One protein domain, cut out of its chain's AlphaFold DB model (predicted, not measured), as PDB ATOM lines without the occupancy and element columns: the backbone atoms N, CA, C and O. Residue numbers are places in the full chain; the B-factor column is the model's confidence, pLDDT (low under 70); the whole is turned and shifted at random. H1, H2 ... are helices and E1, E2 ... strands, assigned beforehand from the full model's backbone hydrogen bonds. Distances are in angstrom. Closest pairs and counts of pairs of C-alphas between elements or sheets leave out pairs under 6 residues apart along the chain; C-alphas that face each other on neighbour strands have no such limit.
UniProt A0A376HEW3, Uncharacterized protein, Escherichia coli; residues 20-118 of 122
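AT A GLANCE: This is residues 20 to 118 of the 122 residues of an uncharacterized protein of Escherichia coli (UniProt A0A376HEW3). A fairly flat sheet of five strands stands between helices: the long H1 lies slantwise over one face, and the short H3 packs on the other face near the end of E3 and the beginnings of E2 and E4. H4 packs crosswise on H3, and H2 comes near both, making a group of three short helices, while H1 is alone on its face. The printed part has 99 residues, with four named helices and five named strands in the order H1 E1 E2 E3 E4 E5 H2 H3 H4. The sheet's order is E1 - E2 - E3 - E4 - E5, all antiparallel, and the class is mixed, helices and strands. The whole is compact, with a radius of gyration of the C-alphas of 13.0 A and spans of 36 by 27 by 25 A.

HOW THE PARTS SIT: H1, residues 20 to 35, is on the sheet of E1, residues 40 to 42, E2, residues 48 to 52, E3, residues 57 to 62, E4, residues 65 to 69, and E5, residues 74 to 78. Its height over the sheet is 9.4 A, and it runs slantwise to the strands, at 56 degrees to E4 on the local plane. The closest C-alphas of H1 and E4 are those of Gly 26 and Met 67, 7.0 A apart. The strands form a meander, each the antiparallel neighbour of the one before, and each successive pair is a hairpin. Within hydrogen-bond range are N 41 and O 49 of E1 and E2, 2.9 A, N 50 and O 59 of E2 and E3, 2.9 A, N 60 and O 67 of E3 and E4, 2.8 A, and N 68 and O 75 of E4 and E5, 2.8 A. H2, residues 85 to 92, is not on the sheet. H3, residues 99 to 105, is on the sheet at a height of 7.0 A, on the opposite face from H1, giving three layers, a sheet with helices on both faces. H3 lies over E3 and only just stands up from the sheet, its line rising 42 degrees; the closest C-alphas of the two are those of Ala 62 and Phe 105, 4.9 A apart. H4, residues 110 to 116, touches H3 about perpendicular, at 84 degrees, with the closest C-alphas, those of Gly 103 and Gln 110, 4.8 A apart. H2 is close to H3 but not clearly touching, the closest C-alphas being those of Leu 89 and Leu 102, 7.0 A apart. In H1, H2, H3 and H4 every O i to N i+4 pair is within hydrogen-bond range.

IN THESE COORDINATES: H1 begins at C-alpha 20, (143.278, 123.255, 192.856), and is 22.4 A long. E3, the longest strand, is 16.8 A long and begins at C-alpha 57, (152.921, 111.420, 206.137). H4 ends at C-alpha 116, (132.051, 96.080, 202.408).

THE WHOLE: The C-alphas farthest apart, those of Gly 37 and Gly 82, are 37.5 A apart. The printed part has no cut and no long link. Its mean pLDDT is 81.6, with residues 93 to 96 and 107 to 118 under 70.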
ATOM      1  N   ASN A  20     142.321 122.349 192.227       76.81
ATOM      2  CA  ASN A  20     143.278 123.255 192.856       76.81
ATOM      3  C   ASN A  20     142.736 123.801 194.180       76.81
ATOM      4  O   ASN A  20     143.487 123.894 195.149       76.81
ATOM      5  N   GLN A  21     141.439 124.115 194.247       75.50
ATOM      6  CA  GLN A  21     140.802 124.536 195.498       75.50
ATOM      7  C   GLN A  21     140.782 123.403 196.519       75.50
ATOM      8  O   GLN A  21     141.120 123.626 197.679       75.50
ATOM      9  N   ALA A  22     140.482 122.182 196.078       73.12
ATOM     10  CA  ALA A  22     140.497 121.005 196.936       73.12
ATOM     11  C   ALA A  22     141.870 120.763 197.581       73.12
ATOM     12  O   ALA A  22     141.978 120.552 198.790       73.12
ATOM     13  N   VAL A  23     142.933 120.841 196.774       80.81
ATOM     14  CA  VAL A  23     144.318 120.718 197.247       80.81
ATOM     15  C   VAL A  23     144.659 121.837 198.230       80.81
ATOM     16  O   VAL A  23     145.212 121.553 199.291       80.81
ATOM     17  N   ALA A  24     144.324 123.088 197.903       83.88
ATOM     18  CA  ALA A  24     144.635 124.241 198.745       83.88
ATOM     19  C   ALA A  24     143.930 124.167 200.110       83.88
ATOM     20  O   ALA A  24     144.573 124.325 201.146       83.88
ATOM     21  N   GLN A  25     142.635 123.844 200.121       82.44
ATOM     22  CA  GLN A  25     141.853 123.680 201.348       82.44
ATOM     23  C   GLN A  25     142.360 122.506 202.188       82.44
ATOM     24  O   GLN A  25     142.542 122.632 203.399       82.44
ATOM     25  N   GLY A  26     142.643 121.368 201.546       85.50
ATOM     26  CA  GLY A  26     143.231 120.215 202.220       85.50
ATOM     27  C   GLY A  26     144.571 120.567 202.866       85.50
ATOM     28  O   GLY A  26     144.798 120.236 204.030       85.50
ATOM     29  N   GLN A  27     145.443 121.282 202.147       87.81
ATOM     30  CA  GLN A  27     146.727 121.761 202.661       87.81
ATOM     31  C   GLN A  27     146.550 122.667 203.881       87.81
ATOM     32  O   GLN A  27     147.115 122.370 204.934       87.81
ATOM     33  N   GLU A  28     145.713 123.696 203.779       89.81
ATOM     34  CA  GLU A  28     145.454 124.633 204.874       89.81
ATOM     35  C   GLU A  28     144.904 123.931 206.125       89.81
ATOM     36  O   GLU A  28     145.383 124.162 207.243       89.81
ATOM     37  N   MET A  29     143.955 123.009 205.942       87.75
ATOM     38  CA  MET A  29     143.403 122.205 207.029       87.75
ATOM     39  C   MET A  29     144.485 121.333 207.672       87.75
ATOM     40  O   MET A  29     144.648 121.349 208.894       87.75
ATOM     41  N   THR A  30     145.270 120.603 206.872       90.31
ATOM     42  CA  THR A  30     146.348 119.761 207.409       90.31
ATOM     43  C   THR A  30     147.404 120.567 208.151       90.31
ATOM     44  O   THR A  30     147.850 120.141 209.212       90.31
ATOM     45  N   ASP A  31     147.779 121.741 207.653       90.88
ATOM     46  CA  ASP A  31     148.779 122.591 208.295       90.88
ATOM     47  C   ASP A  31     148.267 123.178 209.606       90.88
ATOM     48  O   ASP A  31     149.016 123.259 210.580       90.88
ATOM     49  N   THR A  32     146.986 123.537 209.661       91.31
ATOM     50  CA  THR A  32     146.338 123.995 210.892       91.31
ATOM     51  C   THR A  32     146.349 122.894 211.950       91.31
ATOM     52  O   THR A  32     146.831 123.111 213.063       91.31
ATOM     53  N   LEU A  33     145.916 121.682 211.592       91.69
ATOM     54  CA  LEU A  33     145.879 120.542 212.515       91.69
ATOM     55  C   LEU A  33     147.285 120.128 212.980       91.69
ATOM     56  O   LEU A  33     147.487 119.871 214.169       91.69
ATOM     57  N   LYS A  34     148.283 120.148 212.085       88.62
ATOM     58  CA  LYS A  34     149.698 119.937 212.439       88.62
ATOM     59  C   LYS A  34     150.200 120.983 213.432       88.62
ATOM     60  O   LYS A  34     150.814 120.618 214.431       88.62
ATOM     61  N   LYS A  35     149.935 122.274 213.189       91.25
ATOM     62  CA  LYS A  35     150.342 123.379 214.084       91.25
ATOM     63  C   LYS A  35     149.697 123.274 215.465       91.25
ATOM     64  O   LYS A  35     150.318 123.657 216.450       91.25
ATOM     65  N   MET A  36     148.488 122.722 215.543       92.56
ATOM     66  CA  MET A  36     147.808 122.415 216.806       92.56
ATOM     67  C   MET A  36     148.375 121.176 217.522       92.56
ATOM     68  O   MET A  36     147.944 120.866 218.630       92.56
ATOM     69  N   GLY A  37     149.321 120.450 216.917       90.62
ATOM     70  CA  GLY A  37     149.884 119.221 217.478       90.62
ATOM     71  C   GLY A  37     148.932 118.023 217.417       90.62
ATOM     72  O   GLY A  37     149.137 117.038 218.127       90.62
ATOM     73  N   ILE A  38     147.887 118.090 216.586       90.62
ATOM     74  CA  ILE A  38     146.925 117.002 216.420       90.62
ATOM     75  C   ILE A  38     147.577 115.907 215.573       90.62
ATOM     76  O   ILE A  38     148.027 116.149 214.450       90.62
ATOM     77  N   LYS A  39     147.610 114.685 216.116       91.62
ATOM     78  CA  LYS A  39     148.119 113.488 215.425       91.62
ATOM     79  C   LYS A  39     147.029 112.718 214.693       91.62
ATOM     80  O   LYS A  39     147.288 112.121 213.657       91.62
ATOM     81  N   GLU A  40     145.817 112.714 215.226       93.62
ATOM     82  CA  GLU A  40     144.678 112.000 214.658       93.62
ATOM     83  C   GLU A  40     143.392 112.711 215.084       93.62
ATOM     84  O   GLU A  40     143.279 113.127 216.238       93.62
ATOM     85  N   ALA A  41     142.449 112.874 214.160       89.44
ATOM     86  CA  ALA A  41     141.139 113.451 214.431       89.44
ATOM     87  C   ALA A  41     140.076 112.795 213.548       89.44
ATOM     88  O   ALA A  41     140.295 112.567 212.358       89.44
ATOM     89  N   THR A  42     138.914 112.541 214.140       88.31
ATOM     90  CA  THR A  42     137.689 112.187 213.424       88.31
ATOM     91  C   THR A  42     136.711 113.331 213.628       88.31
ATOM     92  O   THR A  42     136.478 113.737 214.765       88.31
ATOM     93  N   PHE A  43     136.184 113.870 212.537       84.94
ATOM     94  CA  PHE A  43     135.242 114.983 212.554       84.94
ATOM     95  C   PHE A  43     133.807 114.455 212.507       84.94
ATOM     96  O   PHE A  43     133.558 113.390 211.945       84.94
ATOM     97  N   ASP A  44     132.853 115.226 213.032       79.38
ATOM     98  CA  ASP A  44     131.426 114.860 213.006       79.38
ATOM     99  C   ASP A  44     130.877 114.709 211.577       79.38
ATOM    100  O   ASP A  44     129.918 113.979 211.351       79.38
ATOM    101  N   SER A  45     131.524 115.343 210.594       76.69
ATOM    102  CA  SER A  45     131.236 115.168 209.166       76.69
ATOM    103  C   SER A  45     131.647 113.799 208.606       76.69
ATOM    104  O   SER A  45     131.421 113.533 207.431       76.69
ATOM    105  N   GLY A  46     132.299 112.948 209.403       79.00
ATOM    106  CA  GLY A  46     132.884 111.682 208.956       79.00
ATOM    107  C   GLY A  46     134.275 111.826 208.336       79.00
ATOM    108  O   GLY A  46     134.909 110.818 208.021       79.00
ATOM    109  N   ALA A  47     134.791 113.054 208.203       85.88
ATOM    110  CA  ALA A  47     136.160 113.271 207.762       85.88
ATOM    111  C   ALA A  47     137.160 112.713 208.785       85.88
ATOM    112  O   ALA A  47     136.939 112.722 209.999       85.88
ATOM    113  N   TYR A  48     138.296 112.259 208.282       90.44
ATOM    114  CA  TYR A  48     139.367 111.680 209.065       90.44
ATOM    115  C   TYR A  48     140.692 112.329 208.710       90.44
ATOM    116  O   TYR A  48     141.067 112.434 207.544       90.44
ATOM    117  N   TYR A  49     141.428 112.709 209.742       92.69
ATOM    118  CA  TYR A  49     142.772 113.232 209.636       92.69
ATOM    119  C   TYR A  49     143.733 112.367 210.444       92.69
ATOM    120  O   TYR A  49     143.446 111.983 211.579       92.69
ATOM    121  N   LYS A  50     144.915 112.126 209.880       93.62
ATOM    122  CA  LYS A  50     146.040 111.511 210.578       93.62
ATOM    123  C   LYS A  50     147.350 112.127 210.119       93.62
ATOM    124  O   LYS A  50     147.591 112.255 208.923       93.62
ATOM    125  N   HIS A  51     148.225 112.420 211.066       93.25
ATOM    126  CA  HIS A  51     149.615 112.760 210.830       93.25
ATOM    127  C   HIS A  51     150.521 111.750 211.528       93.25
ATOM    128  O   HIS A  51     150.442 111.530 212.737       93.25
ATOM    129  N   ASP A  52     151.380 111.123 210.738       89.50
ATOM    130  CA  ASP A  52     152.382 110.174 211.181       89.50
ATOM    131  C   ASP A  52     153.755 110.854 211.183       89.50
ATOM    132  O   ASP A  52     154.285 111.232 210.135       89.50
ATOM    133  N   HIS A  53     154.326 111.014 212.377       84.88
ATOM    134  CA  HIS A  53     155.629 111.644 212.565       84.88
ATOM    135  C   HIS A  53     156.799 110.750 212.141       84.88
ATOM    136  O   HIS A  53     157.859 111.281 211.816       84.88
ATOM    137  N   GLU A  54     156.635 109.426 212.143       86.06
ATOM    138  CA  GLU A  54     157.697 108.500 211.742       86.06
ATOM    139  C   GLU A  54     157.878 108.542 210.226       86.06
ATOM    140  O   GLU A  54     158.987 108.715 209.727       86.06
ATOM    141  N   SER A  55     156.768 108.460 209.491       85.06
ATOM    142  CA  SER A  55     156.774 108.480 208.025       85.06
ATOM    143  C   SER A  55     156.638 109.881 207.416       85.06
ATOM    144  O   SER A  55     156.607 110.009 206.188       85.06
ATOM    145  N   GLN A  56     156.520 110.928 208.246       88.19
ATOM    146  CA  GLN A  56     156.236 112.315 207.838       88.19
ATOM    147  C   GLN A  56     155.070 112.401 206.839       88.19
ATOM    148  O   GLN A  56     155.077 113.195 205.896       88.19
ATOM    149  N   THR A  57     154.071 111.538 207.029       90.38
ATOM    150  CA  THR A  57     152.921 111.420 206.137       90.38
ATOM    151  C   THR A  57     151.687 111.987 206.810       90.38
ATOM    152  O   THR A  57     151.401 111.711 207.971       90.38
ATOM    153  N   THR A  58     150.933 112.782 206.063       93.00
ATOM    154  CA  THR A  58     149.652 113.332 206.494       93.00
ATOM    155  C   THR A  58     148.563 112.855 205.565       93.00
ATOM    156  O   THR A  58     148.698 112.955 204.350       93.00
ATOM    157  N   THR A  59     147.481 112.364 206.140       92.75
ATOM    158  CA  THR A  59     146.323 111.867 205.416       92.75
ATOM    159  C   THR A  59     145.103 112.639 205.875       92.75
ATOM    160  O   THR A  59     144.855 112.746 207.075       92.75
ATOM    161  N   LEU A  60     144.342 113.146 204.916       91.38
ATOM    162  CA  LEU A  60     143.023 113.721 205.105       91.38
ATOM    163  C   LEU A  60     142.068 112.979 204.173       91.38
ATOM    164  O   LEU A  60     142.318 112.894 202.975       91.38
ATOM    165  N   ALA A  61     141.003 112.415 204.718       90.19
ATOM    166  CA  ALA A  61     140.006 111.673 203.963       90.19
ATOM    167  C   ALA A  61     138.614 112.157 204.346       90.19
ATOM    168  O   ALA A  61     138.344 112.407 205.517       90.19
ATOM    169  N   ALA A  62     137.742 112.279 203.361       86.75
ATOM    170  CA  ALA A  62     136.323 112.549 203.522       86.75
ATOM    171  C   ALA A  62     135.574 111.828 202.397       86.75
ATOM    172  O   ALA A  62     136.203 111.238 201.517       86.75
ATOM    173  N   ASP A  63     134.246 111.867 202.419       85.62
ATOM    174  CA  ASP A  63     133.445 111.145 201.436       85.62
ATOM    175  C   ASP A  63     133.833 111.519 199.995       85.62
ATOM    176  O   ASP A  63     133.759 112.674 199.577       85.62
ATOM    177  N   GLY A  64     134.318 110.526 199.250       84.06
ATOM    178  CA  GLY A  64     134.679 110.638 197.841       84.06
ATOM    179  C   GLY A  64     136.017 111.323 197.562       84.06
ATOM    180  O   GLY A  64     136.401 111.406 196.395       84.06
ATOM    181  N   ILE A  65     136.754 111.772 198.583       86.50
ATOM    182  CA  ILE A  65     138.022 112.488 198.415       86.50
ATOM    183  C   ILE A  65     139.069 112.087 199.460       86.50
ATOM    184  O   ILE A  65     138.824 112.012 200.664       86.50
ATOM    185  N   LEU A  66     140.290 111.847 198.994       89.19
ATOM    186  CA  LEU A  66     141.431 111.517 199.836       89.19
ATOM    187  C   LEU A  66     142.645 112.329 199.412       89.19
ATOM    188  O   LEU A  66     143.066 112.280 198.263       89.19
ATOM    189  N   MET A  67     143.251 113.024 200.364       90.88
ATOM    190  CA  MET A  67     144.533 113.688 200.206       90.88
ATOM    191  C   MET A  67     145.579 113.007 201.086       90.88
ATOM    192  O   MET A  67     145.402 112.850 202.294       90.88
ATOM    193  N   ARG A  68     146.716 112.659 200.487       91.25
ATOM    194  CA  ARG A  68     147.905 112.176 201.185       91.25
ATOM    195  C   ARG A  68     149.092 113.063 200.844       91.25
ATOM    196  O   ARG A  68     149.470 113.177 199.685       91.25
ATOM    197  N   GLN A  69     149.701 113.652 201.858       90.62
ATOM    198  CA  GLN A  69     150.945 114.400 201.760       90.62
ATOM    199  C   GLN A  69     152.069 113.567 202.364       90.62
ATOM    200  O   GLN A  69     152.001 113.185 203.530       90.62
ATOM    201  N   SER A  70     153.108 113.310 201.589       89.69
ATOM    202  CA  SER A  70     154.370 112.729 202.040       89.69
ATOM    203  C   SER A  70     155.503 113.727 201.778       89.69
ATOM    204  O   SER A  70     155.275 114.803 201.230       89.69
ATOM    205  N   LEU A  71     156.739 113.377 202.143       87.00
ATOM    206  CA  LEU A  71     157.878 114.303 202.117       87.00
ATOM    207  C   LEU A  71     158.113 115.009 200.764       87.00
ATOM    208  O   LEU A  71     158.522 116.167 200.738       87.00
ATOM    209  N   HIS A  72     157.867 114.320 199.646       86.75
ATOM    210  CA  HIS A  72     158.149 114.835 198.297       86.75
ATOM    211  C   HIS A  72     156.950 114.806 197.349       86.75
ATOM    212  O   HIS A  72     157.055 115.280 196.221       86.75
ATOM    213  N   ILE A  73     155.827 114.224 197.774       85.81
ATOM    214  CA  ILE A  73     154.663 114.009 196.913       85.81
ATOM    215  C   ILE A  73     153.381 114.333 197.667       85.81
ATOM    216  O   ILE A  73     153.245 114.024 198.850       85.81
ATOM    217  N   THR A  74     152.429 114.933 196.960       86.31
ATOM    218  CA  THR A  74     151.037 115.014 197.401       86.31
ATOM    219  C   THR A  74     150.187 114.264 196.390       86.31
ATOM    220  O   THR A  74     150.250 114.544 195.196       86.31
ATOM    221  N   THR A  75     149.411 113.305 196.872       88.19
ATOM    222  CA  THR A  75     148.462 112.536 196.071       88.19
ATOM    223  C   THR A  75     147.061 112.936 196.489       88.19
ATOM    224  O   THR A  75     146.744 112.910 197.678       88.19
ATOM    225  N   VAL A  76     146.227 113.289 195.513       86.69
ATOM    226  CA  VAL A  76     144.796 113.492 195.730       86.69
ATOM    227  C   VAL A  76     144.034 112.500 194.876       86.69
ATOM    228  O   VAL A  76     144.331 112.338 193.694       86.69
ATOM    229  N   ILE A  77     143.091 111.808 195.501       87.12
ATOM    230  CA  ILE A  77     142.271 110.769 194.898       87.12
ATOM    231  C   ILE A  77     140.820 111.194 195.046       87.12
ATOM    232  O   ILE A  77     140.388 111.564 196.138       87.12
ATOM    233  N   PHE A  78     140.091 111.126 193.940       85.81
ATOM    234  CA  PHE A  78     138.667 111.401 193.880       85.81
ATOM    235  C   PHE A  78     137.946 110.153 193.412       85.81
ATOM    236  O   PHE A  78     138.411 109.459 192.505       85.81
ATOM    237  N   ARG A  79     136.790 109.892 194.009       85.94
ATOM    238  CA  ARG A  79     135.835 108.953 193.442       85.94
ATOM    239  C   ARG A  79     135.236 109.587 192.191       85.94
ATOM    240  O   ARG A  79     134.711 110.696 192.253       85.94
ATOM    241  N   ASN A  80     135.330 108.887 191.065       83.12
ATOM    242  CA  ASN A  80     134.725 109.354 189.825       83.12
ATOM    243  C   ASN A  80     133.198 109.411 189.955       83.12
ATOM    244  O   ASN A  80     132.580 108.599 190.647       83.12
ATOM    245  N   GLU A  81     132.583 110.370 189.263       79.81
ATOM    246  CA  GLU A  81     131.128 110.481 189.206       79.81
ATOM    247  C   GLU A  81     130.520 109.202 188.604       79.81
ATOM    248  O   GLU A  81     131.004 108.677 187.602       79.81
ATOM    249  N   GLY A  82     129.468 108.680 189.238       80.19
ATOM    250  CA  GLY A  82     128.825 107.426 188.838       80.19
ATOM    251  C   GLY A  82     129.514 106.151 189.339       80.19
ATOM    252  O   GLY A  82     128.936 105.075 189.197       80.19
ATOM    253  N   SER A  83     130.694 106.246 189.960       83.44
ATOM    254  CA  SER A  83     131.332 105.110 190.633       83.44
ATOM    255  C   SER A  83     130.744 104.884 192.023       83.44
ATOM    256  O   SER A  83     130.504 105.826 192.783       83.44
ATOM    257  N   THR A  84     130.549 103.617 192.386       84.69
ATOM    258  CA  THR A  84     130.125 103.249 193.741       84.69
ATOM    259  C   THR A  84     131.293 103.333 194.727       84.69
ATOM    260  O   THR A  84     132.464 103.302 194.340       84.69
ATOM    261  N   GLU A  85     130.981 103.421 196.024       82.38
ATOM    262  CA  GLU A  85     131.976 103.327 197.106       82.38
ATOM    263  C   GLU A  85     132.827 102.064 196.967       82.38
ATOM    264  O   GLU A  85     134.048 102.130 197.066       82.38
ATOM    265  N   GLN A  86     132.181 100.932 196.682       81.12
ATOM    266  CA  GLN A  86     132.835  99.635 196.565       81.12
ATOM    267  C   GLN A  86     133.861  99.609 195.425       81.12
ATOM    268  O   GLN A  86     135.013  99.265 195.667       81.12
ATOM    269  N   GLN A  87     133.482 100.052 194.223       83.12
ATOM    270  CA  GLN A  87     134.389 100.096 193.067       83.12
ATOM    271  C   GLN A  87     135.633 100.944 193.354       83.12
ATOM    272  O   GLN A  87     136.757 100.551 193.059       83.12
ATOM    273  N   ALA A  88     135.439 102.109 193.974       85.12
ATOM    274  CA  ALA A  88     136.546 102.997 194.297       85.12
ATOM    275  C   ALA A  88     137.427 102.444 195.428       85.12
ATOM    276  O   ALA A  88     138.646 102.606 195.400       85.12
ATOM    277  N   LEU A  89     136.824 101.780 196.420       82.69
ATOM    278  CA  LEU A  89     137.556 101.114 197.491       82.69
ATOM    279  C   LEU A  89     138.397  99.951 196.964       82.69
ATOM    280  O   LEU A  89     139.534  99.827 197.400       82.69
ATOM    281  N   GLU A  90     137.891  99.143 196.032       82.38
ATOM    282  CA  GLU A  90     138.643  98.046 195.405       82.38
ATOM    283  C   GLU A  90     139.940  98.552 194.749       82.38
ATOM    284  O   GLU A  90     141.012  97.985 194.975       82.38
ATOM    285  N   GLU A  91     139.886  99.679 194.031       82.38
ATOM    286  CA  GLU A  91     141.073 100.302 193.425       82.38
ATOM    287  C   GLU A  91     142.049 100.875 194.473       82.38
ATOM    288  O   GLU A  91     143.272 100.798 194.319       82.38
ATOM    289  N   LEU A  92     141.524 101.424 195.572       78.81
ATOM    290  CA  LEU A  92     142.311 101.989 196.675       78.81
ATOM    291  C   LEU A  92     142.930 100.929 197.599       78.81
ATOM    292  O   LEU A  92     143.977 101.179 198.206       78.81
ATOM    293  N   ASN A  93     142.307  99.753 197.710       69.00
ATOM    294  CA  ASN A  93     142.713  98.668 198.610       69.00
ATOM    295  C   ASN A  93     144.020  97.978 198.168       69.00
ATOM    296  O   ASN A  93     144.583  97.167 198.899       69.00
ATOM    297  N   ALA A  94     144.571  98.353 197.010       55.75
ATOM    298  CA  ALA A  94     145.907  97.961 196.571       55.75
ATOM    299  C   ALA A  94     147.056  98.671 197.336       55.75
ATOM    300  O   ALA A  94     148.231  98.429 197.046       55.75
ATOM    301  N   GLY A  95     146.754  99.566 198.290       58.03
ATOM    302  CA  GLY A  95     147.722 100.467 198.927       58.03
ATOM    303  C   GLY A  95     147.820 100.419 200.461       58.03
ATOM    304  O   GLY A  95     147.045  99.785 201.166       58.03
ATOM    305  N   SER A  96     148.793 101.168 200.997       65.25
ATOM    306  CA  SER A  96     149.156 101.287 202.427       65.25
ATOM    307  C   SER A  96     148.196 102.138 203.285       65.25
ATOM    308  O   SER A  96     148.623 102.788 204.243       65.25
ATOM    309  N   LEU A  97     146.910 102.200 202.932       77.44
ATOM    310  CA  LEU A  97     145.929 103.041 203.625       77.44
ATOM    311  C   LEU A  97     145.300 102.312 204.817       77.44
ATOM    312  O   LEU A  97     145.122 101.098 204.816       77.44
ATOM    313  N   THR A  98     144.967 103.065 205.866       80.12
ATOM    314  CA  THR A  98     144.336 102.488 207.062       80.12
ATOM    315  C   THR A  98     142.835 102.295 206.858       80.12
ATOM    316  O   THR A  98     142.206 103.046 206.117       80.12
ATOM    317  N   GLN A  99     142.221 101.366 207.594       78.06
ATOM    318  CA  GLN A  99     140.765 101.161 207.549       78.06
ATOM    319  C   GLN A  99     139.959 102.421 207.901       78.06
ATOM    320  O   GLN A  99     138.894 102.639 207.339       78.06
ATOM    321  N   LYS A 100     140.468 103.277 208.799       81.25
ATOM    322  CA  LYS A 100     139.826 104.561 209.135       81.25
ATOM    323  C   LYS A 100     139.824 105.518 207.949       81.25
ATOM    324  O   LYS A 100     138.830 106.178 207.682       81.25
ATOM    325  N   THR A 101     140.939 105.550 207.224       81.94
ATOM    326  CA  THR A 101     141.090 106.328 205.997       81.94
ATOM    327  C   THR A 101     140.135 105.841 204.910       81.94
ATOM    328  O   THR A 101     139.471 106.662 204.287       81.94
ATOM    329  N   LEU A 102     140.050 104.524 204.710       84.25
ATOM    330  CA  LEU A 102     139.133 103.928 203.740       84.25
ATOM    331  C   LEU A 102     137.674 104.206 204.115       84.25
ATOM    332  O   LEU A 102     136.923 104.662 203.265       84.25
ATOM    333  N   GLY A 103     137.305 104.037 205.390       81.06
ATOM    334  CA  GLY A 103     135.950 104.321 205.866       81.06
ATOM    335  C   GLY A 103     135.528 105.770 205.646       81.06
ATOM    336  O   GLY A 103     134.474 106.020 205.063       81.06
ATOM    337  N   ALA A 104     136.397 106.717 206.010       81.25
ATOM    338  CA  ALA A 104     136.161 108.133 205.751       81.25
ATOM    339  C   ALA A 104     136.043 108.434 204.249       81.25
ATOM    340  O   ALA A 104     135.155 109.180 203.854       81.25
ATOM    341  N   PHE A 105     136.884 107.817 203.407       83.25
ATOM    342  CA  PHE A 105     136.805 107.972 201.951       83.25
ATOM    343  C   PHE A 105     135.502 107.430 201.356       83.25
ATOM    344  O   PHE A 105     134.990 107.984 200.386       83.25
ATOM    345  N   SER A 106     134.955 106.355 201.920       78.12
ATOM    346  CA  SER A 106     133.666 105.797 201.512       78.12
ATOM    347  C   SER A 106     132.458 106.513 202.120       78.12
ATOM    348  O   SER A 106     131.343 106.110 201.838       78.12
ATOM    349  N   GLY A 107     132.646 107.530 202.970       66.44
ATOM    350  CA  GLY A 107     131.527 108.234 203.610       66.44
ATOM    351  C   GLY A 107     130.742 107.383 204.619       66.44
ATOM    352  O   GLY A 107     129.671 107.783 205.072       66.44
ATOM    353  N   VAL A 108     131.272 106.219 205.006       62.19
ATOM    354  CA  VAL A 108     130.617 105.268 205.911       62.19
ATOM    355  C   VAL A 108     131.443 105.030 207.173       62.19
ATOM    356  O   VAL A 108     132.650 105.271 207.227       62.19
ATOM    357  N   SER A 109     130.794 104.537 208.229       57.97
ATOM    358  CA  SER A 109     131.487 104.201 209.475       57.97
ATOM    359  C   SER A 109     132.568 103.134 209.247       57.97
ATOM    360  O   SER A 109     132.455 102.276 208.369       57.97
ATOM    361  N   GLN A 110     133.616 103.142 210.079       55.06
ATOM    362  CA  GLN A 110     134.735 102.193 209.979       55.06
ATOM    363  C   GLN A 110     134.277 100.717 210.005       55.06
ATOM    364  O   GLN A 110     134.869  99.877 209.332       55.06
ATOM    365  N   GLN A 111     133.212 100.400 210.753       53.12
ATOM    366  CA  GLN A 111     132.616  99.058 210.773       53.12
ATOM    367  C   GLN A 111     132.000  98.694 209.420       53.12
ATOM    368  O   GLN A 111     132.270  97.614 208.900       53.12
ATOM    369  N   ARG A 112     131.252  99.615 208.806       54.69
ATOM    370  CA  ARG A 112     130.604  99.379 207.515       54.69
ATOM    371  C   ARG A 112     131.612  99.253 206.372       54.69
ATOM    372  O   ARG A 112     131.443  98.403 205.506       54.69
ATOM    373  N   ALA A 113     132.695 100.026 206.417       59.62
ATOM    374  CA  ALA A 113     133.807  99.882 205.479       59.62
ATOM    375  C   ALA A 113     134.463  98.492 205.571       59.62
ATOM    376  O   ALA A 113     134.801  97.897 204.552       59.62
ATOM    377  N   SER A 114     134.597  97.936 206.782       58.12
ATOM    378  CA  SER A 114     135.112  96.574 206.969       58.12
ATOM    379  C   SER A 114     134.150  95.501 206.453       58.12
ATOM    380  O   SER A 114     134.618  94.488 205.946       58.12
ATOM    381  N   GLU A 115     132.835  95.698 206.575       61.84
ATOM    382  CA  GLU A 115     131.824  94.780 206.028       61.84
ATOM    383  C   GLU A 115     131.836  94.779 204.495       61.84
ATOM    384  O   GLU A 115     131.837  93.711 203.889       61.84
ATOM    385  N   LEU A 116     131.933  95.956 203.867       59.94
ATOM    386  CA  LEU A 116     132.051  96.080 202.408       59.94
ATOM    387  C   LEU A 116     133.286  95.349 201.862       59.94
ATOM    388  O   LEU A 116     133.215  94.744 200.801       59.94
ATOM    389  N   LEU A 117     134.389  95.346 202.616       59.59
ATOM    390  CA  LEU A 117     135.621  94.627 202.267       59.59
ATOM    391  C   LEU A 117     135.595  93.126 202.627       59.59
ATOM    392  O   LEU A 117     136.487  92.388 202.213       59.59
ATOM    393  N   GLN A 118     134.634  92.667 203.437       55.94
ATOM    394  CA  GLN A 118     134.509  91.264 203.862       55.94
ATOM    395  C   GLN A 118     133.523  90.452 203.020       55.94
ATOM    396  O   GLN A 118     133.707  89.242 202.925       55.94
TER     397      GLN A 118